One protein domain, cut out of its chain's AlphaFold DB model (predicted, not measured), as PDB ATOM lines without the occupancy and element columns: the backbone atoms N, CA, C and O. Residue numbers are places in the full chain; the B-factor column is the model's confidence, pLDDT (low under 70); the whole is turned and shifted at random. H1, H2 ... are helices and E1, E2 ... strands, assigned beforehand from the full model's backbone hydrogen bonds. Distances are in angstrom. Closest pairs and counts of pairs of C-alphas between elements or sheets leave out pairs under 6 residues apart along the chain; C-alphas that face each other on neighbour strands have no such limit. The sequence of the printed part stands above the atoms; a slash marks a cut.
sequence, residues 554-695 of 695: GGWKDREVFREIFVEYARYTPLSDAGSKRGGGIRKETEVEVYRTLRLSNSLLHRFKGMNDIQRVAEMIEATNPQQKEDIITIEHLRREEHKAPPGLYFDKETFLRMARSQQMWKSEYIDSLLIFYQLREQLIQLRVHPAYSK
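Overview. This is residues 554 to 695 of the 695 residues of an uncharacterized protein of Paenibacillus terrae (UniProt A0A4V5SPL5). The model is a loose three-pronged fork: helices H1, H2, H3 and H5 make a head at one end, and from it run a two-stranded hairpin, E1 and E2, with H4 to one side of it and the long H6 to another. Residues 580 to 586 of the loop between the strands stick out at the far end of the hairpin, and residues 682 to 695, of which 682 to 689 belong to H6, stick out at the end of the H6 prong. The printed part has 142 residues, with six named helices and two named strands in the order H1 E1 E2 H2 H3 H4 H5 H6; the sheet, E1 - E2, is antiparallel and the class is mostly helix. The whole is loose, with a radius of gyration of the C-alphas of 18.1 A, and elongated, spanning 62 by 36 by 29 A.

Along the chain. H1, residues 557 to 564, begins at C-alpha 557 (113.244, 128.945, 112.360). E1, residues 567 to 572, is 16.2 A long, and E2, residues 592 to 597, is 15.9 A long, ending at C-alpha 597 (111.179, 135.385, 94.521). H2 is residues 602 to 608, H3 residues 614 to 624 with 15.5 A, H4 residues 629 to 641 with 18.7 A, and H5 residues 653 to 662 with 13.9 A. H6, residues 668 to 689, is the longest helix at 31.8 A and ends at C-alpha 689 (97.435, 134.341, 81.541).

Arrangement. E1 and E2 are a hairpin of antiparallel strands, their directions at 150 degrees; N 570 and O 594 are within hydrogen-bond range at 2.9 A, and so are N 596 and O 568 at 2.8 A. E2 and H6 are near each other, with 6 pairs of C-alphas within 10 A. H6 touches H2 with its residues 671 to 679 alone, at a shallow tilt of 8 degrees, opposite ways; the closest C-alphas, of Leu 605 and Leu 675, are 6.4 A apart. H2 and H3 are close but not clearly touching, the C-alphas of Phe 608 and Val 617 being closest at 6.7 A. H3 touches H5 at a shallow tilt of 24 degrees, opposite ways, closest at the C-alphas of Ala 618 and Lys 653, 6.3 A. H1 and H5 only just touch, with 3 pairs of C-alphas within 8 A, closest at Phe 562 and Met 659, 6.9 A, at a steep tilt of 39 degrees, opposite ways. H4 touches no helix; its C-alpha closest to E1 is that of Arg 640, 7.5 A from that of Tyr 572. In each of the six helices every O i to N i+4 pair is within hydrogen-bond range.

Size, cuts and confidence. The two C-alphas farthest apart, those of Gly 584 and Asn 612, are 62.2 A apart. The printed part has no cut and ends at residue 695, the chain's last. The links from E1 to E2, 19 residues, and from H4 to H5, 11 residues, are long; the other links are tight. The mean pLDDT of the printed part is 81.1, and it is under 70 in residues 555 to 558, 575 to 590 and 694 to 695.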
ATOM      1  N   GLY A 554     111.147 125.627 103.981       80.81
ATOM      2  CA  GLY A 554     111.011 126.001 105.391       80.81
ATOM      3  C   GLY A 554     111.015 124.787 106.327       80.81
ATOM      4  O   GLY A 554     111.582 123.742 106.003       80.81
ATOM      5  N   GLY A 555     110.384 124.930 107.496       68.94
ATOM      6  CA  GLY A 555     110.115 123.824 108.429       68.94
ATOM      7  C   GLY A 555     110.656 124.022 109.848       68.94
ATOM      8  O   GLY A 555     110.170 123.382 110.777       68.94
ATOM      9  N   TRP A 556     111.610 124.935 110.039       65.56
ATOM     10  CA  TRP A 556     112.081 125.403 111.348       65.56
ATOM     11  C   TRP A 556     112.731 126.785 111.213       65.56
ATOM     12  O   TRP A 556     113.141 127.161 110.114       65.56
ATOM     13  N   LYS A 557     112.864 127.517 112.329       69.94
ATOM     14  CA  LYS A 557     113.244 128.945 112.360       69.94
ATOM     15  C   LYS A 557     114.448 129.298 111.474       69.94
ATOM     16  O   LYS A 557     114.336 130.175 110.628       69.94
ATOM     17  N   ASP A 558     115.561 128.574 111.589       69.88
ATOM     18  CA  ASP A 558     116.761 128.859 110.782       69.88
ATOM     19  C   ASP A 558     116.541 128.652 109.275       69.88
ATOM     20  O   ASP A 558     117.098 129.361 108.446       69.88
ATOM     21  N   ARG A 559     115.691 127.702 108.881       76.81
ATOM     22  CA  ARG A 559     115.403 127.441 107.467       76.81
ATOM     23  C   ARG A 559     114.427 128.461 106.884       76.81
ATOM     24  O   ARG A 559     114.481 128.731 105.691       76.81
ATOM     25  N   GLU A 560     113.569 129.046 107.715       81.12
ATOM     26  CA  GLU A 560     112.658 130.128 107.323       81.12
ATOM     27  C   GLU A 560     113.423 131.404 106.967       81.12
ATOM     28  O   GLU A 560     113.183 131.966 105.901       81.12
ATOM     29  N   VAL A 561     114.411 131.774 107.787       83.25
ATOM     30  CA  VAL A 561     115.303 132.909 107.506       83.25
ATOM     31  C   VAL A 561     116.101 132.662 106.221       83.25
ATOM     32  O   VAL A 561     116.233 133.551 105.386       83.25
ATOM     33  N   PHE A 562     116.587 131.434 106.005       87.38
ATOM     34  CA  PHE A 562     117.315 131.098 104.777       87.38
ATOM     35  C   PHE A 562     116.418 131.132 103.534       87.38
ATOM     36  O   PHE A 562     116.827 131.594 102.471       87.38
ATOM     37  N   ARG A 563     115.173 130.661 103.663       90.50
ATOM     38  CA  ARG A 563     114.161 130.716 102.605       90.50
ATOM     39  C   ARG A 563     113.857 132.144 102.190       90.50
ATOM     40  O   ARG A 563     113.745 132.370 100.993       90.50
ATOM     41  N   GLU A 564     113.741 133.076 103.130       89.06
ATOM     42  CA  GLU A 564     113.386 134.478 102.861       89.06
ATOM     43  C   GLU A 564     114.388 135.201 101.952       89.06
ATOM     44  O   GLU A 564     114.003 136.129 101.247       89.06
ATOM     45  N   ILE A 565     115.628 134.709 101.852       89.69
ATOM     46  CA  ILE A 565     116.619 135.176 100.865       89.69
ATOM     47  C   ILE A 565     116.142 134.910  99.423       89.69
ATOM     48  O   ILE A 565     116.417 135.680  98.505       89.69
ATOM     49  N   PHE A 566     115.437 133.797  99.202       91.50
ATOM     50  CA  PHE A 566     115.079 133.300  97.871       91.50
ATOM     51  C   PHE A 566     113.593 133.400  97.550       91.50
ATOM     52  O   PHE A 566     113.233 133.575  96.380       91.50
ATOM     53  N   VAL A 567     112.739 133.210  98.555       92.00
ATOM     54  CA  VAL A 567     111.286 133.133  98.442       92.00
ATOM     55  C   VAL A 567     110.636 133.710  99.700       92.00
ATOM     56  O   VAL A 567     110.808 133.193 100.800       92.00
ATOM     57  N   GLU A 568     109.789 134.717  99.522       90.12
ATOM     58  CA  GLU A 568     109.032 135.352 100.599       90.12
ATOM     59  C   GLU A 568     107.536 135.309 100.275       90.12
ATOM     60  O   GLU A 568     107.119 135.367  99.113       90.12
ATOM     61  N   TYR A 569     106.709 135.192 101.309       88.31
ATOM     62  CA  TYR A 569     105.262 135.226 101.183       88.31
ATOM     63  C   TYR A 569     104.729 136.631 101.465       88.31
ATOM     64  O   TYR A 569     104.988 137.186 102.527       88.31
ATOM     65  N   ALA A 570     103.939 137.182 100.545       86.00
ATOM     66  CA  ALA A 570     103.367 138.516 100.672       86.00
ATOM     67  C   ALA A 570     101.883 138.542 100.283       86.00
ATOM     68  O   ALA A 570     101.369 137.653  99.596       86.00
ATOM     69  N   ARG A 571     101.187 139.596 100.715       85.00
ATOM     70  CA  ARG A 571      99.791 139.873 100.364       85.00
ATOM     71  C   ARG A 571      99.647 141.307  99.883       85.00
ATOM     72  O   ARG A 571     100.340 142.188 100.379       85.00
ATOM     73  N   TYR A 572      98.755 141.525  98.927       83.62
ATOM     74  CA  TYR A 572      98.387 142.866  98.473       83.62
ATOM     75  C   TYR A 572      96.926 142.898  98.013       83.62
ATOM     76  O   TYR A 572      96.366 141.861  97.649       83.62
ATOM     77  N   THR A 573      96.321 144.082  98.006       80.62
ATOM     78  CA  THR A 573      94.924 144.292  97.600       80.62
ATOM     79  C   THR A 573      94.896 145.033  96.263       80.62
ATOM     80  O   THR A 573      95.345 146.173  96.226       80.62
ATOM     81  N   PRO A 574      94.414 144.431  95.157       76.75
ATOM     82  CA  PRO A 574      94.352 145.096  93.853       76.75
ATOM     83  C   PRO A 574      93.279 146.196  93.780       76.75
ATOM     84  O   PRO A 574      92.169 146.029  94.288       76.75
ATOM     85  N   LEU A 575      93.551 147.269  93.024       66.12
ATOM     86  CA  LEU A 575      92.628 148.400  92.792       66.12
ATOM     87  C   LEU A 575      91.237 148.008  92.256       66.12
ATOM     88  O   LEU A 575      90.255 148.691  92.541       66.12
ATOM     89  N   SER A 576      91.110 146.913  91.497       57.28
ATOM     90  CA  SER A 576      89.826 146.490  90.908       57.28
ATOM     91  C   SER A 576      88.772 146.064  91.942       57.28
ATOM     92  O   SER A 576      87.572 146.131  91.658       57.28
ATOM     93  N   ASP A 577      89.205 145.654  93.136       50.47
ATOM     94  CA  ASP A 577      88.322 145.257  94.241       50.47
ATOM     95  C   ASP A 577      88.063 146.401  95.233       50.47
ATOM     96  O   ASP A 577      87.052 146.379  95.933       50.47
ATOM     97  N   ALA A 578      88.900 147.443  95.225       46.59
ATOM     98  CA  ALA A 578      88.833 148.586  96.137       46.59
ATOM     99  C   ALA A 578      87.788 149.663  95.751       46.59
ATOM    100  O   ALA A 578      87.663 150.671  96.442       46.59
ATOM    101  N   GLY A 579      87.013 149.486  94.665       45.66
ATOM    102  CA  GLY A 579      86.147 150.572  94.164       45.66
ATOM    103  C   GLY A 579      84.892 150.224  93.355       45.66
ATOM    104  O   GLY A 579      84.184 151.138  92.935       45.66
ATOM    105  N   SER A 580      84.537 148.953  93.120       42.56
ATOM    106  CA  SER A 580      83.352 148.637  92.294       42.56
ATOM    107  C   SER A 580      82.039 148.577  93.098       42.56
ATOM    108  O   SER A 580      81.584 147.514  93.519       42.56
ATOM    109  N   LYS A 581      81.354 149.723  93.244       44.94
ATOM    110  CA  LYS A 581      79.921 149.770  93.600       44.94
ATOM    111  C   LYS A 581      79.073 149.325  92.396       44.94
ATOM    112  O   LYS A 581      78.659 150.143  91.582       44.94
ATOM    113  N   ARG A 582      78.766 148.032  92.282       39.66
ATOM    114  CA  ARG A 582      77.609 147.556  91.498       39.66
ATOM    115  C   ARG A 582      76.688 146.746  92.403       39.66
ATOM    116  O   ARG A 582      77.006 145.617  92.748       39.66
ATOM    117  N   GLY A 583      75.548 147.349  92.748       42.50
ATOM    118  CA  GLY A 583      74.405 146.684  93.376       42.50
ATOM    119  C   GLY A 583      74.549 146.400  94.873       42.50
ATOM    120  O   GLY A 583      74.902 145.294  95.258       42.50
ATOM    121  N   GLY A 584      74.209 147.384  95.710       39.88
ATOM    122  CA  GLY A 584      73.567 147.162  97.018       39.88
ATOM    123  C   GLY A 584      74.297 146.370  98.112       39.88
ATOM    124  O   GLY A 584      73.664 146.039  99.107       39.88
ATOM    125  N   GLY A 585      75.593 146.074  97.986       42.31
ATOM    126  CA  GLY A 585      76.369 145.426  99.047       42.31
ATOM    127  C   GLY A 585      77.862 145.718  98.935       42.31
ATOM    128  O   GLY A 585      78.423 145.696  97.840       42.31
ATOM    129  N   ILE A 586      78.511 146.001 100.068       42.12
ATOM    130  CA  ILE A 586      79.965 146.200 100.165       42.12
ATOM    131  C   ILE A 586      80.649 144.879  99.774       42.12
ATOM    132  O   ILE A 586      80.517 143.877 100.482       42.12
ATOM    133  N   ARG A 587      81.369 144.845  98.643       47.44
ATOM    134  CA  ARG A 587      82.310 143.749  98.360       47.44
ATOM    135  C   ARG A 587      83.435 143.837  99.392       47.44
ATOM    136  O   ARG A 587      84.044 144.889  99.532       47.44
ATOM    137  N   LYS A 588      83.686 142.753 100.134       51.22
ATOM    138  CA  LYS A 588      84.887 142.631 100.975       51.22
ATOM    139  C   LYS A 588      86.121 142.774 100.083       51.22
ATOM    140  O   LYS A 588      86.184 142.081  99.071       51.22
ATOM    141  N   GLU A 589      87.067 143.620 100.481       57.44
ATOM    142  CA  GLU A 589      88.400 143.691  99.879       57.44
ATOM    143  C   GLU A 589      89.010 142.284  99.823       57.44
ATOM    144  O   GLU A 589      89.085 141.580 100.835       57.44
ATOM    145  N   THR A 590      89.383 141.836  98.625       62.91
ATOM    146  CA  THR A 590      89.980 140.515  98.424       62.91
ATOM    147  C   THR A 590      91.501 140.644  98.430       62.91
ATOM    148  O   THR A 590      92.101 141.045  97.436       62.91
ATOM    149  N   GLU A 591      92.141 140.290  99.549       74.06
ATOM    150  CA  GLU A 591      93.603 140.156  99.611       74.06
ATOM    151  C   GLU A 591      94.081 139.054  98.651       74.06
ATOM    152  O   GLU A 591      93.581 137.922  98.667       74.06
ATOM    153  N   VAL A 592      95.083 139.367  97.828       78.00
ATOM    154  CA  VAL A 592      95.727 138.421  96.915       78.00
ATOM    155  C   VAL A 592      97.045 137.941  97.511       78.00
ATOM    156  O   VAL A 592      97.970 138.715  97.748       78.00
ATOM    157  N   GLU A 593      97.139 136.628  97.708       80.50
ATOM    158  CA  GLU A 593      98.334 135.936  98.194       80.50
ATOM    159  C   GLU A 593      99.346 135.721  97.051       80.50
ATOM    160  O   GLU A 593      98.995 135.186  95.988       80.50
ATOM    161  N   VAL A 594     100.609 136.114  97.257       84.94
ATOM    162  CA  VAL A 594     101.691 135.976  96.267       84.94
ATOM    163  C   VAL A 594     103.015 135.546  96.893       84.94
ATOM    164  O   VAL A 594     103.329 135.875  98.031       84.94
ATOM    165  N   TYR A 595     103.822 134.841  96.100       89.56
ATOM    166  CA  TYR A 595     105.207 134.519  96.439       89.56
ATOM    167  C   TYR A 595     106.157 135.455  95.688       89.56
ATOM    168  O   TYR A 595     106.202 135.445  94.445       89.56
ATOM    169  N   ARG A 596     106.911 136.250  96.447       89.25
ATOM    170  CA  ARG A 596     108.059 137.020  95.963       89.25
ATOM    171  C   ARG A 596     109.231 136.065  95.827       89.25
ATOM    172  O   ARG A 596     109.404 135.174  96.651       89.25
ATOM    173  N   THR A 597     110.010 136.226  94.770       90.88
ATOM    174  CA  THR A 597     111.179 135.385  94.521       90.88
ATOM    175  C   THR A 597     112.347 136.254  94.105       90.88
ATOM    176  O   THR A 597     112.152 137.294  93.465       90.88
ATOM    177  N   LEU A 598     113.550 135.800  94.425       91.56
ATOM    178  CA  LEU A 598     114.771 136.317  93.824       91.56
ATOM    179  C   LEU A 598     114.808 135.958  92.327       91.56
ATOM    180  O   LEU A 598     114.149 135.008  91.897       91.56
ATOM    181  N   ARG A 599     115.527 136.705  91.481       87.06
ATOM    182  CA  ARG A 599     115.621 136.357  90.057       87.06
ATOM    183  C   ARG A 599     116.693 135.288  89.862       87.06
ATOM    184  O   ARG A 599     117.885 135.583  89.846       87.06
ATOM    185  N   LEU A 600     116.258 134.044  89.681       88.44
ATOM    186  CA  LEU A 600     117.120 132.898  89.397       88.44
ATOM    187  C   LEU A 600     116.603 132.151  88.169       88.44
ATOM    188  O   LEU A 600     115.406 131.906  88.047       88.44
ATOM    189  N   SER A 601     117.508 131.782  87.261       86.38
ATOM    190  CA  SER A 601     117.165 130.945  86.108       86.38
ATOM    191  C   SER A 601     117.367 129.464  86.426       86.38
ATOM    192  O   SER A 601     118.269 129.098  87.184       86.38
ATOM    193  N   ASN A 602     116.600 128.594  85.765       85.19
ATOM    194  CA  ASN A 602     116.770 127.141  85.883       85.19
ATOM    195  C   ASN A 602     118.214 126.711  85.565       85.19
ATOM    196  O   ASN A 602     118.777 125.868  86.258       85.19
ATOM    197  N   SER A 603     118.852 127.340  84.570       86.44
ATOM    198  CA  SER A 603     120.248 127.058  84.197       86.44
ATOM    199  C   SER A 603     121.253 127.366  85.315       86.44
ATOM    200  O   SER A 603     122.267 126.680  85.440       86.44
ATOM    201  N   LEU A 604     120.993 128.398  86.126       88.12
ATOM    202  CA  LEU A 604     121.825 128.741  87.278       88.12
ATOM    203  C   LEU A 604     121.631 127.708  88.386       88.12
ATOM    204  O   LEU A 604     122.610 127.147  88.865       88.12
ATOM    205  N   LEU A 605     120.379 127.376  88.711       88.44
ATOM    206  CA  LEU A 605     120.057 126.373  89.727       88.44
ATOM    207  C   LEU A 605     120.643 124.994  89.392       88.44
ATOM    208  O   LEU A 605     121.181 124.331  90.274       88.44
ATOM    209  N   HIS A 606     120.620 124.570  88.124       86.81
ATOM    210  CA  HIS A 606     121.274 123.327  87.702       86.81
ATOM    211  C   HIS A 606     122.795 123.363  87.879       86.81
ATOM    212  O   HIS A 606     123.364 122.382  88.356       86.81
ATOM    213  N   ARG A 607     123.450 124.485  87.547       87.06
ATOM    214  CA  ARG A 607     124.896 124.657  87.770       87.06
ATOM    215  C   ARG A 607     125.245 124.609  89.254       87.06
ATOM    216  O   ARG A 607     126.203 123.940  89.627       87.06
ATOM    217  N   PHE A 608     124.433 125.238  90.102       89.00
ATOM    218  CA  PHE A 608     124.681 125.295  91.542       89.00
ATOM    219  C   PHE A 608     124.661 123.928  92.232       89.00
ATOM    220  O   PHE A 608     125.322 123.777  93.253       89.00
ATOM    221  N   LYS A 609     123.985 122.914  91.674       83.31
ATOM    222  CA  LYS A 609     123.989 121.551  92.241       83.31
ATOM    223  C   LYS A 609     125.369 120.893  92.244       83.31
ATOM    224  O   LYS A 609     125.647 120.098  93.131       83.31
ATOM    225  N   GLY A 610     126.202 121.196  91.248       77.00
ATOM    226  CA  GLY A 610     127.548 120.631  91.106       77.00
ATOM    227  C   GLY A 610     128.663 121.542  91.623       77.00
ATOM    228  O   GLY A 610     129.835 121.202  91.488       77.00
ATOM    229  N   MET A 611     128.324 122.716  92.165       84.00
ATOM    230  CA  MET A 611     129.299 123.704  92.623       84.00
ATOM    231  C   MET A 611     129.467 123.643  94.138       84.00
ATOM    232  O   MET A 611     128.567 124.009  94.887       84.00
ATOM    233  N   ASN A 612     130.666 123.260  94.577       78.75
ATOM    234  CA  ASN A 612     131.030 123.258  95.997       78.75
ATOM    235  C   ASN A 612     131.481 124.644  96.495       78.75
ATOM    236  O   ASN A 612     131.504 124.898  97.697       78.75
ATOM    237  N   ASP A 613     131.832 125.551  95.578       87.50
ATOM    238  CA  ASP A 613     132.281 126.902  95.908       87.50
ATOM    239  C   ASP A 613     131.093 127.850  96.143       87.50
ATOM    240  O   ASP A 613     130.558 128.475  95.223       87.50
ATOM    241  N   ILE A 614     130.698 127.964  97.413       88.50
ATOM    242  CA  ILE A 614     129.601 128.827  97.873       88.50
ATOM    243  C   ILE A 614     129.894 130.314  97.601       88.50
ATOM    244  O   ILE A 614     128.957 131.080  97.374       88.50
ATOM    245  N   GLN A 615     131.168 130.734  97.595       88.25
ATOM    246  CA  GLN A 615     131.537 132.125  97.304       88.25
ATOM    247  C   GLN A 615     131.144 132.487  95.875       88.25
ATOM    248  O   GLN A 615     130.413 133.447  95.638       88.25
ATOM    249  N   ARG A 616     131.567 131.642  94.936       88.06
ATOM    250  CA  ARG A 616     131.270 131.806  93.519       88.06
ATOM    251  C   ARG A 616     129.772 131.719  93.230       88.06
ATOM    252  O   ARG A 616     129.271 132.447  92.377       88.06
ATOM    253  N   VAL A 617     129.036 130.865  93.948       88.75
ATOM    254  CA  VAL A 617     127.564 130.821  93.862       88.75
ATOM    255  C   VAL A 617     126.957 132.168  94.267       88.75
ATOM    256  O   VAL A 617     126.117 132.689  93.535       88.75
ATOM    257  N   ALA A 618     127.397 132.757  95.383       89.44
ATOM    258  CA  ALA A 618     126.894 134.050  95.850       89.44
ATOM    259  C   ALA A 618     127.160 135.176  94.837       89.44
ATOM    260  O   ALA A 618     126.257 135.946  94.522       89.44
ATOM    261  N   GLU A 619     128.369 135.229  94.274       90.06
ATOM    262  CA  GLU A 619     128.757 136.217  93.254       90.06
ATOM    263  C   GLU A 619     127.921 136.090  91.975       90.06
ATOM    264  O   GLU A 619     127.490 137.088  91.401       90.06
ATOM    265  N   MET A 620     127.618 134.863  91.543       89.31
ATOM    266  CA  MET A 620     126.750 134.633  90.384       89.31
ATOM    267  C   MET A 620     125.301 135.074  90.639       89.31
ATOM    268  O   MET A 620     124.643 135.583  89.727       89.31
ATOM    269  N   ILE A 621     124.786 134.872  91.855       90.50
ATOM    270  CA  ILE A 621     123.435 135.313  92.231       90.50
ATOM    271  C   ILE A 621     123.367 136.845  92.261       90.50
ATOM    272  O   ILE A 621     122.447 137.418  91.674       90.50
ATOM    273  N   GLU A 622     124.357 137.491  92.877       90.31
ATOM    274  CA  GLU A 622     124.499 138.949  92.953       90.31
ATOM    275  C   GLU A 622     124.592 139.581  91.558       90.31
ATOM    276  O   GLU A 622     123.825 140.486  91.238       90.31
ATOM    277  N   ALA A 623     125.418 139.026  90.664       87.94
ATOM    278  CA  ALA A 623     125.531 139.502  89.284       87.94
ATOM    279  C   ALA A 623     124.202 139.433  88.504       87.94
ATOM    280  O   ALA A 623     123.962 140.223  87.592       87.94
ATOM    281  N   THR A 624     123.318 138.494  88.858       86.56
ATOM    282  CA  THR A 624     121.993 138.348  88.228       86.56
ATOM    283  C   THR A 624     120.944 139.287  88.850       86.56
ATOM    284  O   THR A 624     119.887 139.516  88.255       86.56
ATOM    285  N   ASN A 625     121.228 139.841  90.032       87.62
ATOM    286  CA  ASN A 625     120.339 140.686  90.829       87.62
ATOM    287  C   ASN A 625     121.084 141.959  91.294       87.62
ATOM    288  O   ASN A 625     121.284 142.133  92.492       87.62
ATOM    289  N   PRO A 626     121.481 142.868  90.378       81.12
ATOM    290  CA  PRO A 626     122.356 144.008  90.695       81.12
ATOM    291  C   PRO A 626     121.670 145.151  91.469       81.12
ATOM    292  O   PRO A 626     122.276 146.195  91.687       81.12
ATOM    293  N   GLN A 627     120.389 145.002  91.812       82.19
ATOM    294  CA  GLN A 627     119.583 146.058  92.425       82.19
ATOM    295  C   GLN A 627     119.974 146.246  93.892       82.19
ATOM    296  O   GLN A 627     120.090 145.259  94.623       82.19
ATOM    297  N   GLN A 628     120.124 147.497  94.334       84.44
ATOM    298  CA  GLN A 628     120.412 147.779  95.738       84.44
ATOM    299  C   GLN A 628     119.157 147.621  96.603       84.44
ATOM    300  O   GLN A 628     118.019 147.617  96.119       84.44
ATOM    301  N   LYS A 629     119.362 147.457  97.911       85.06
ATOM    302  CA  LYS A 629     118.275 147.232  98.871       85.06
ATOM    303  C   LYS A 629     117.314 148.424  98.904       85.06
ATOM    304  O   LYS A 629     116.099 148.238  98.946       85.06
ATOM    305  N   GLU A 630     117.859 149.632  98.831       84.38
ATOM    306  CA  GLU A 630     117.149 150.911  98.837       84.38
ATOM    307  C   GLU A 630     116.232 151.058  97.610       84.38
ATOM    308  O   GLU A 630     115.081 151.487  97.742       84.38
ATOM    309  N   ASP A 631     116.690 150.616  96.434       85.94
ATOM    310  CA  ASP A 631     115.900 150.633  95.196       85.94
ATOM    311  C   ASP A 631     114.661 149.740  95.324       85.94
ATOM    312  O   ASP A 631     113.549 150.127  94.955       85.94
ATOM    313  N   ILE A 632     114.833 148.536  95.878       85.06
ATOM    314  CA  ILE A 632     113.740 147.571  96.039       85.06
ATOM    315  C   ILE A 632     112.717 148.071  97.061       85.06
ATOM    316  O   ILE A 632     111.517 147.940  96.811       85.06
ATOM    317  N   ILE A 633     113.161 148.693  98.158       86.06
ATOM    318  CA  ILE A 633     112.272 149.323  99.150       86.06
ATOM    319  C   ILE A 633     111.461 150.455  98.505       86.06
ATOM    320  O   ILE A 633     110.248 150.542  98.711       86.06
ATOM    321  N   THR A 634     112.099 151.278  97.671       86.19
ATOM    322  CA  THR A 634     111.435 152.380  96.957       86.19
ATOM    323  C   THR A 634     110.380 151.857  95.977       86.19
ATOM    324  O   THR A 634     109.239 152.321  95.977       86.19
ATOM    325  N   ILE A 635     110.716 150.829  95.188       86.06
ATOM    326  CA  ILE A 635     109.765 150.171  94.276       86.06
ATOM    327  C   ILE A 635     108.625 149.513  95.063       86.06
ATOM    328  O   ILE A 635     107.482 149.514  94.608       86.06
ATOM    329  N   GLU A 636     108.908 148.932  96.228       85.94
ATOM    330  CA  GLU A 636     107.889 148.311  97.070       85.94
ATOM    331  C   GLU A 636     106.886 149.340  97.596       85.94
ATOM    332  O   GLU A 636     105.682 149.090  97.519       85.94
ATOM    333  N   HIS A 637     107.361 150.502  98.054       85.38
ATOM    334  CA  HIS A 637     106.497 151.609  98.466       85.38
ATOM    335  C   HIS A 637     105.599 152.067  97.312       85.38
ATOM    336  O   HIS A 637     104.377 152.081  97.451       85.38
ATOM    337  N   LEU A 638     106.191 152.323  96.140       87.44
ATOM    338  CA  LEU A 638     105.461 152.761  94.951       87.44
ATOM    339  C   LEU A 638     104.411 151.732  94.509       87.44
ATOM    340  O   LEU A 638     103.262 152.075  94.250       87.44
ATOM    341  N   ARG A 639     104.750 150.436  94.483       83.75
ATOM    342  CA  ARG A 639     103.779 149.388  94.127       83.75
ATOM    343  C   ARG A 639     102.677 149.213  95.165       83.75
ATOM    344  O   ARG A 639     101.571 148.832  94.787       83.75
ATOM    345  N   ARG A 640     102.962 149.469  96.444       83.44
ATOM    346  CA  ARG A 640     101.964 149.446  97.519       83.44
ATOM    347  C   ARG A 640     100.959 150.584  97.345       83.44
ATOM    348  O   ARG A 640      99.763 150.321  97.409       83.44
ATOM    349  N   GLU A 641     101.425 151.795  97.041       82.75
ATOM    350  CA  GLU A 641     100.565 152.940  96.699       82.75
ATOM    351  C   GLU A 641      99.731 152.666  95.439       82.75
ATOM    352  O   GLU A 641      98.521 152.891  95.413       82.75
ATOM    353  N   GLU A 642     100.347 152.076  94.412       83.19
ATOM    354  CA  GLU A 642      99.672 151.681  93.174       83.19
ATOM    355  C   GLU A 642      98.811 150.411  93.303       83.19
ATOM    356  O   GLU A 642      98.244 149.970  92.303       83.19
ATOM    357  N   HIS A 643      98.716 149.788  94.486       80.12
ATOM    358  CA  HIS A 643      97.953 148.550  94.713       80.12
ATOM    359  C   HIS A 643      98.331 147.410  93.736       80.12
ATOM    360  O   HIS A 643      97.491 146.622  93.287       80.12
ATOM    361  N   LYS A 644      99.616 147.328  93.375       81.81
ATOM    362  CA  LYS A 644     100.197 146.316  92.480       81.81
ATOM    363  C   LYS A 644     100.955 145.250  93.273       81.81
ATOM    364  O   LYS A 644     101.326 145.435  94.429       81.81
ATOM    365  N   ALA A 645     101.222 144.116  92.624       81.44
ATOM    366  CA  ALA A 645     101.976 143.024  93.234       81.44
ATOM    367  C   ALA A 645     103.394 143.478  93.645       81.44
ATOM    368  O   ALA A 645     104.064 144.122  92.831       81.44
ATOM    369  N   PRO A 646     103.890 143.106  94.840       84.94
ATOM    370  CA  PRO A 646     105.204 143.519  95.337       84.94
ATOM    371  C   PRO A 646     106.348 143.147  94.375       84.94
ATOM    372  O   PRO A 646     106.214 142.201  93.585       84.94
ATOM    373  N   PRO A 647     107.469 143.894  94.395       86.12
ATOM    374  CA  PRO A 647     108.628 143.592  93.562       86.12
ATOM    375  C   PRO A 647     109.329 142.291  93.990       86.12
ATOM    376  O   PRO A 647     108.993 141.674  95.007       86.12
ATOM    377  N   GLY A 648     110.309 141.871  93.181       85.00
ATOM    378  CA  GLY A 648     111.216 140.772  93.520       85.00
ATOM    379  C   GLY A 648     112.021 141.043  94.795       85.00
ATOM    380  O   GLY A 648     111.941 142.126  95.376       85.00
ATOM    381  N   LEU A 649     112.758 140.031  95.244       88.81
ATOM    382  CA  LEU A 649     113.565 140.116  96.461       88.81
ATOM    383  C   LEU A 649     114.942 140.729  96.200       88.81
ATOM    384  O   LEU A 649     115.494 140.579  95.110       88.81
ATOM    385  N   TYR A 650     115.485 141.375  97.230       89.69
ATOM    386  CA  TYR A 650     116.894 141.754  97.317       89.69
ATOM    387  C   TYR A 650     117.736 140.537  97.713       89.69
ATOM    388  O   TYR A 650     117.311 139.746  98.556       89.69
ATOM    389  N   PHE A 651     118.935 140.393  97.144       91.25
ATOM    390  CA  PHE A 651     119.849 139.326  97.542       91.25
ATOM    391  C   PHE A 651     120.739 139.756  98.715       91.25
ATOM    392  O   PHE A 651     121.706 140.491  98.536       91.25
ATOM    393  N   ASP A 652     120.454 139.245  99.913       88.50
ATOM    394  CA  ASP A 652     121.330 139.412 101.077       88.50
ATOM    395  C   ASP A 652     122.503 138.414 101.033       88.50
ATOM    396  O   ASP A 652     122.432 137.289 101.543       88.50
ATOM    397  N   LYS A 653     123.596 138.843 100.392       89.19
ATOM    398  CA  LYS A 653     124.825 138.058 100.210       89.19
ATOM    399  C   LYS A 653     125.466 137.638 101.533       89.19
ATOM    400  O   LYS A 653     125.938 136.505 101.644       89.19
ATOM    401  N   GLU A 654     125.498 138.518 102.530       87.56
ATOM    402  CA  GLU A 654     126.157 138.249 103.812       87.56
ATOM    403  C   GLU A 654     125.400 137.187 104.606       87.56
ATOM    404  O   GLU A 654     125.992 136.200 105.063       87.56
ATOM    405  N   THR A 655     124.075 137.334 104.706       87.75
ATOM    406  CA  THR A 655     123.221 136.344 105.365       87.75
ATOM    407  C   THR A 655     123.264 135.006 104.626       87.75
ATOM    408  O   THR A 655     123.384 133.962 105.275       87.75
ATOM    409  N   PHE A 656     123.266 135.018 103.286       90.44
ATOM    410  CA  PHE A 656     123.434 133.807 102.480       90.44
ATOM    411  C   PHE A 656     124.751 133.091 102.790       90.44
ATOM    412  O   PHE A 656     124.726 131.914 103.145       90.44
ATOM    413  N   LEU A 657     125.892 133.783 102.698       89.56
ATOM    414  CA  LEU A 657     127.211 133.188 102.934       89.56
ATOM    415  C   LEU A 657     127.334 132.631 104.351       89.56
ATOM    416  O   LEU A 657     127.844 131.521 104.528       89.56
ATOM    417  N   ARG A 658     126.826 133.368 105.348       88.25
ATOM    418  CA  ARG A 658     126.799 132.927 106.744       88.25
ATOM    419  C   ARG A 658     126.045 131.608 106.872       88.25
ATOM    420  O   ARG A 658     126.627 130.630 107.322       88.25
ATOM    421  N   MET A 659     124.788 131.552 106.439       85.88
ATOM    422  CA  MET A 659     123.924 130.380 106.635       85.88
ATOM    423  C   MET A 659     124.299 129.197 105.733       85.88
ATOM    424  O   MET A 659     124.243 128.042 106.157       85.88
ATOM    425  N   ALA A 660     124.740 129.459 104.502       85.50
ATOM    426  CA  ALA A 660     125.185 128.420 103.582       85.50
ATOM    427  C   ALA A 660     126.455 127.716 104.086       85.50
ATOM    428  O   ALA A 660     126.542 126.494 103.979       85.50
ATOM    429  N   ARG A 661     127.412 128.459 104.670       82.44
ATOM    430  CA  ARG A 661     128.673 127.899 105.189       82.44
ATOM    431  C   ARG A 661     128.544 127.331 106.599       82.44
ATOM    432  O   ARG A 661     128.948 126.195 106.818       82.44
ATOM    433  N   SER A 662     128.003 128.095 107.550       74.31
ATOM    434  CA  SER A 662     128.015 127.703 108.968       74.31
ATOM    435  C   SER A 662     126.936 126.681 109.319       74.31
ATOM    436  O   SER A 662     127.169 125.816 110.156       74.31
ATOM    437  N   GLN A 663     125.779 126.739 108.653       74.88
ATOM    438  CA  GLN A 663     124.643 125.842 108.907       74.88
ATOM    439  C   GLN A 663     124.472 124.771 107.814       74.88
ATOM    440  O   GLN A 663     123.542 123.969 107.882       74.88
ATOM    441  N   GLN A 664     125.350 124.750 106.799       82.31
ATOM    442  CA  GLN A 664     125.312 123.816 105.660       82.31
ATOM    443  C   GLN A 664     123.929 123.718 104.987       82.31
ATOM    444  O   GLN A 664     123.499 122.645 104.560       82.31
ATOM    445  N   MET A 665     123.207 124.839 104.897       81.38
ATOM    446  CA  MET A 665     121.830 124.870 104.381       81.38
ATOM    447  C   MET A 665     121.752 124.736 102.850       81.38
ATOM    448  O   MET A 665     120.717 124.348 102.307       81.38
ATOM    449  N   TRP A 666     122.849 125.013 102.141       87.56
ATOM    450  CA  TRP A 666     122.929 124.962 100.680       87.56
ATOM    451  C   TRP A 666     123.256 123.551 100.166       87.56
ATOM    452  O   TRP A 666     124.364 123.263  99.722       87.56
ATOM    453  N   LYS A 667     122.280 122.642 100.260       87.69
ATOM    454  CA  LYS A 667     122.397 121.247  99.791       87.69
ATOM    455  C   LYS A 667     121.700 121.048  98.447       87.69
ATOM    456  O   LYS A 667     120.735 121.751  98.150       87.69
ATOM    457  N   SER A 668     122.098 120.020  97.688       88.06
ATOM    458  CA  SER A 668     121.438 119.654  96.419       88.06
ATOM    459  C   SER A 668     119.916 119.539  96.562       88.06
ATOM    460  O   SER A 668     119.183 120.065  95.734       88.06
ATOM    461  N   GLU A 669     119.432 118.949  97.659       89.31
ATOM    462  CA  GLU A 669     117.998 118.787  97.949       89.31
ATOM    463  C   GLU A 669     117.260 120.127  98.114       89.31
ATOM    464  O   GLU A 669     116.095 120.272  97.737       89.31
ATOM    465  N   TYR A 670     117.930 121.132  98.680       90.62
ATOM    466  CA  TYR A 670     117.371 122.474  98.820       90.62
ATOM    467  C   TYR A 670     117.303 123.173  97.458       90.62
ATOM    468  O   TYR A 670     116.280 123.760  97.108       90.62
ATOM    469  N   ILE A 671     118.358 123.031  96.650       91.75
ATOM    470  CA  ILE A 671     118.417 123.561  95.282       91.75
ATOM    471  C   ILE A 671     117.347 122.902  94.396       91.75
ATOM    472  O   ILE A 671     116.689 123.593  93.622       91.75
ATOM    473  N   ASP A 672     117.122 121.592  94.536       93.06
ATOM    474  CA  ASP A 672     116.022 120.869  93.881       93.06
ATOM    475  C   ASP A 672     114.659 121.461  94.248       93.06
ATOM    476  O   ASP A 672     113.834 121.723  93.373       93.06
ATOM    477  N   SER A 673     114.444 121.730  95.536       94.56
ATOM    478  CA  SER A 673     113.202 122.331  96.035       94.56
ATOM    479  C   SER A 673     112.973 123.725  95.439       94.56
ATOM    480  O   SER A 673     111.856 124.039  95.024       94.56
ATOM    481  N   LEU A 674     114.028 124.548  95.350       94.12
ATOM    482  CA  LEU A 674     113.981 125.863  94.701       94.12
ATOM    483  C   LEU A 674     113.675 125.739  93.206       94.12
ATOM    484  O   LEU A 674     112.801 126.440  92.706       94.12
ATOM    485  N   LEU A 675     114.340 124.824  92.497       94.50
ATOM    486  CA  LEU A 675     114.110 124.588  91.070       94.50
ATOM    487  C   LEU A 675     112.643 124.239  90.790       94.50
ATOM    488  O   LEU A 675     112.012 124.872  89.943       94.50
ATOM    489  N   ILE A 676     112.085 123.286  91.541       95.50
ATOM    490  CA  ILE A 676     110.681 122.874  91.407       95.50
ATOM    491  C   ILE A 676     109.749 124.053  91.715       95.50
ATOM    492  O   ILE A 676     108.788 124.296  90.982       95.50
ATOM    493  N   PHE A 677     110.033 124.812  92.779       95.56
ATOM    494  CA  PHE A 677     109.223 125.963  93.173       95.56
ATOM    495  C   PHE A 677     109.162 127.028  92.072       95.56
ATOM    496  O   PHE A 677     108.078 127.506  91.731       95.56
ATOM    497  N   TYR A 678     110.313 127.381  91.494       94.00
ATOM    498  CA  TYR A 678     110.406 128.393  90.443       94.00
ATOM    499  C   TYR A 678     109.658 127.947  89.184       94.00
ATOM    500  O   TYR A 678     108.826 128.699  88.674       94.00
ATOM    501  N   GLN A 679     109.857 126.700  88.751       93.75
ATOM    502  CA  GLN A 679     109.174 126.143  87.581       93.75
ATOM    503  C   GLN A 679     107.648 126.108  87.755       93.75
ATOM    504  O   GLN A 679     106.912 126.574  86.884       93.75
ATOM    505  N   LEU A 680     107.146 125.621  88.895       93.50
ATOM    506  CA  LEU A 680     105.704 125.582  89.156       93.50
ATOM    507  C   LEU A 680     105.090 126.978  89.277       93.50
ATOM    508  O   LEU A 680     103.952 127.189  88.851       93.50
ATOM    509  N   ARG A 681     105.820 127.942  89.849       92.00
ATOM    510  CA  ARG A 681     105.372 129.338  89.937       92.00
ATOM    511  C   ARG A 681     105.247 129.960  88.550       92.00
ATOM    512  O   ARG A 681     104.223 130.582  88.270       92.00
ATOM    513  N   GLU A 682     106.241 129.777  87.684       90.75
ATOM    514  CA  GLU A 682     106.190 130.248  86.295       90.75
ATOM    515  C   GLU A 682     105.014 129.627  85.537       90.75
ATOM    516  O   GLU A 682     104.231 130.343  84.912       90.75
ATOM    517  N   GLN A 683     104.809 128.317  85.665       91.00
ATOM    518  CA  GLN A 683     103.685 127.641  85.022       91.00
ATOM    519  C   GLN A 683     102.319 128.057  85.581       91.00
ATOM    520  O   GLN A 683     101.354 128.166  84.827       91.00
ATOM    521  N   LEU A 684     102.210 128.360  86.877       90.81
ATOM    522  CA  LEU A 684     100.984 128.926  87.447       90.81
ATOM    523  C   LEU A 684     100.668 130.300  86.841       90.81
ATOM    524  O   LEU A 684      99.499 130.607  86.595       90.81
ATOM    525  N   ILE A 685     101.687 131.132  86.607       87.50
ATOM    526  CA  ILE A 685     101.520 132.424  85.931       87.50
ATOM    527  C   ILE A 685     101.053 132.190  84.490       87.50
ATOM    528  O   ILE A 685     100.046 132.771  84.089       87.50
ATOM    529  N   GLN A 686     101.701 131.280  83.753       87.56
ATOM    530  CA  GLN A 686     101.295 130.906  82.392       87.56
ATOM    531  C   GLN A 686      99.837 130.431  82.350       87.56
ATOM    532  O   GLN A 686      99.057 130.930  81.546       87.56
ATOM    533  N   LEU A 687      99.426 129.554  83.272       86.94
ATOM    534  CA  LEU A 687      98.051 129.063  83.371       86.94
ATOM    535  C   LEU A 687      97.034 130.196  83.582       86.94
ATOM    536  O   LEU A 687      95.947 130.154  83.012       86.94
ATOM    537  N   ARG A 688      97.367 131.201  84.408       84.50
ATOM    538  CA  ARG A 688      96.486 132.352  84.695       84.50
ATOM    539  C   ARG A 688      96.342 133.299  83.502       84.50
ATOM    540  O   ARG A 688      95.282 133.895  83.334       84.50
ATOM    541  N   VAL A 689      97.402 133.449  82.711       83.94
ATOM    542  CA  VAL A 689      97.435 134.341  81.541       83.94
ATOM    543  C   VAL A 689      96.918 133.638  80.281       83.94
ATOM    544  O   VAL A 689      96.486 134.296  79.340       83.94
ATOM    545  N   HIS A 690      96.908 132.303  80.260       80.12
ATOM    546  CA  HIS A 690      96.511 131.528  79.093       80.12
ATOM    547  C   HIS A 690      95.077 131.880  78.630       80.12
ATOM    548  O   HIS A 690      94.136 131.755  79.425       80.12
ATOM    549  N   PRO A 691      94.854 132.224  77.343       73.50
ATOM    550  CA  PRO A 691      93.555 132.695  76.837       73.50
ATOM    551  C   PRO A 691      92.382 131.747  77.116       73.50
ATOM    552  O   PRO A 691      91.260 132.179  77.360       73.50
ATOM    553  N   ALA A 692      92.643 130.436  77.124       71.88
ATOM    554  CA  ALA A 692      91.628 129.419  77.416       71.88
ATOM    555  C   ALA A 692      91.114 129.418  78.873       71.88
ATOM    556  O   ALA A 692      90.048 128.861  79.128       71.88
ATOM    557  N   TYR A 693      91.858 130.003  79.821       75.62
ATOM    558  CA  TYR A 693      91.556 129.958  81.260       75.62
ATOM    559  C   TYR A 693      91.480 131.347  81.915       75.62
ATOM    560  O   TYR A 693      91.135 131.445  83.092       75.62
ATOM    561  N   SER A 694      91.772 132.409  81.161       59.09
ATOM    562  CA  SER A 694      91.665 133.802  81.592       59.09
ATOM    563  C   SER A 694      90.200 134.270  81.529       59.09
ATOM    564  O   SER A 694      89.788 134.937  80.582       59.09
ATOM    565  N   LYS A 695      89.376 133.834  82.493       46.78
ATOM    566  CA  LYS A 695      88.019 134.354  82.748       46.78
ATOM    567  C   LYS A 695      87.687 134.370  84.236       46.78
ATOM    568  O   LYS A 695      87.940 133.346  84.918       46.78
TER     569      LYS A 695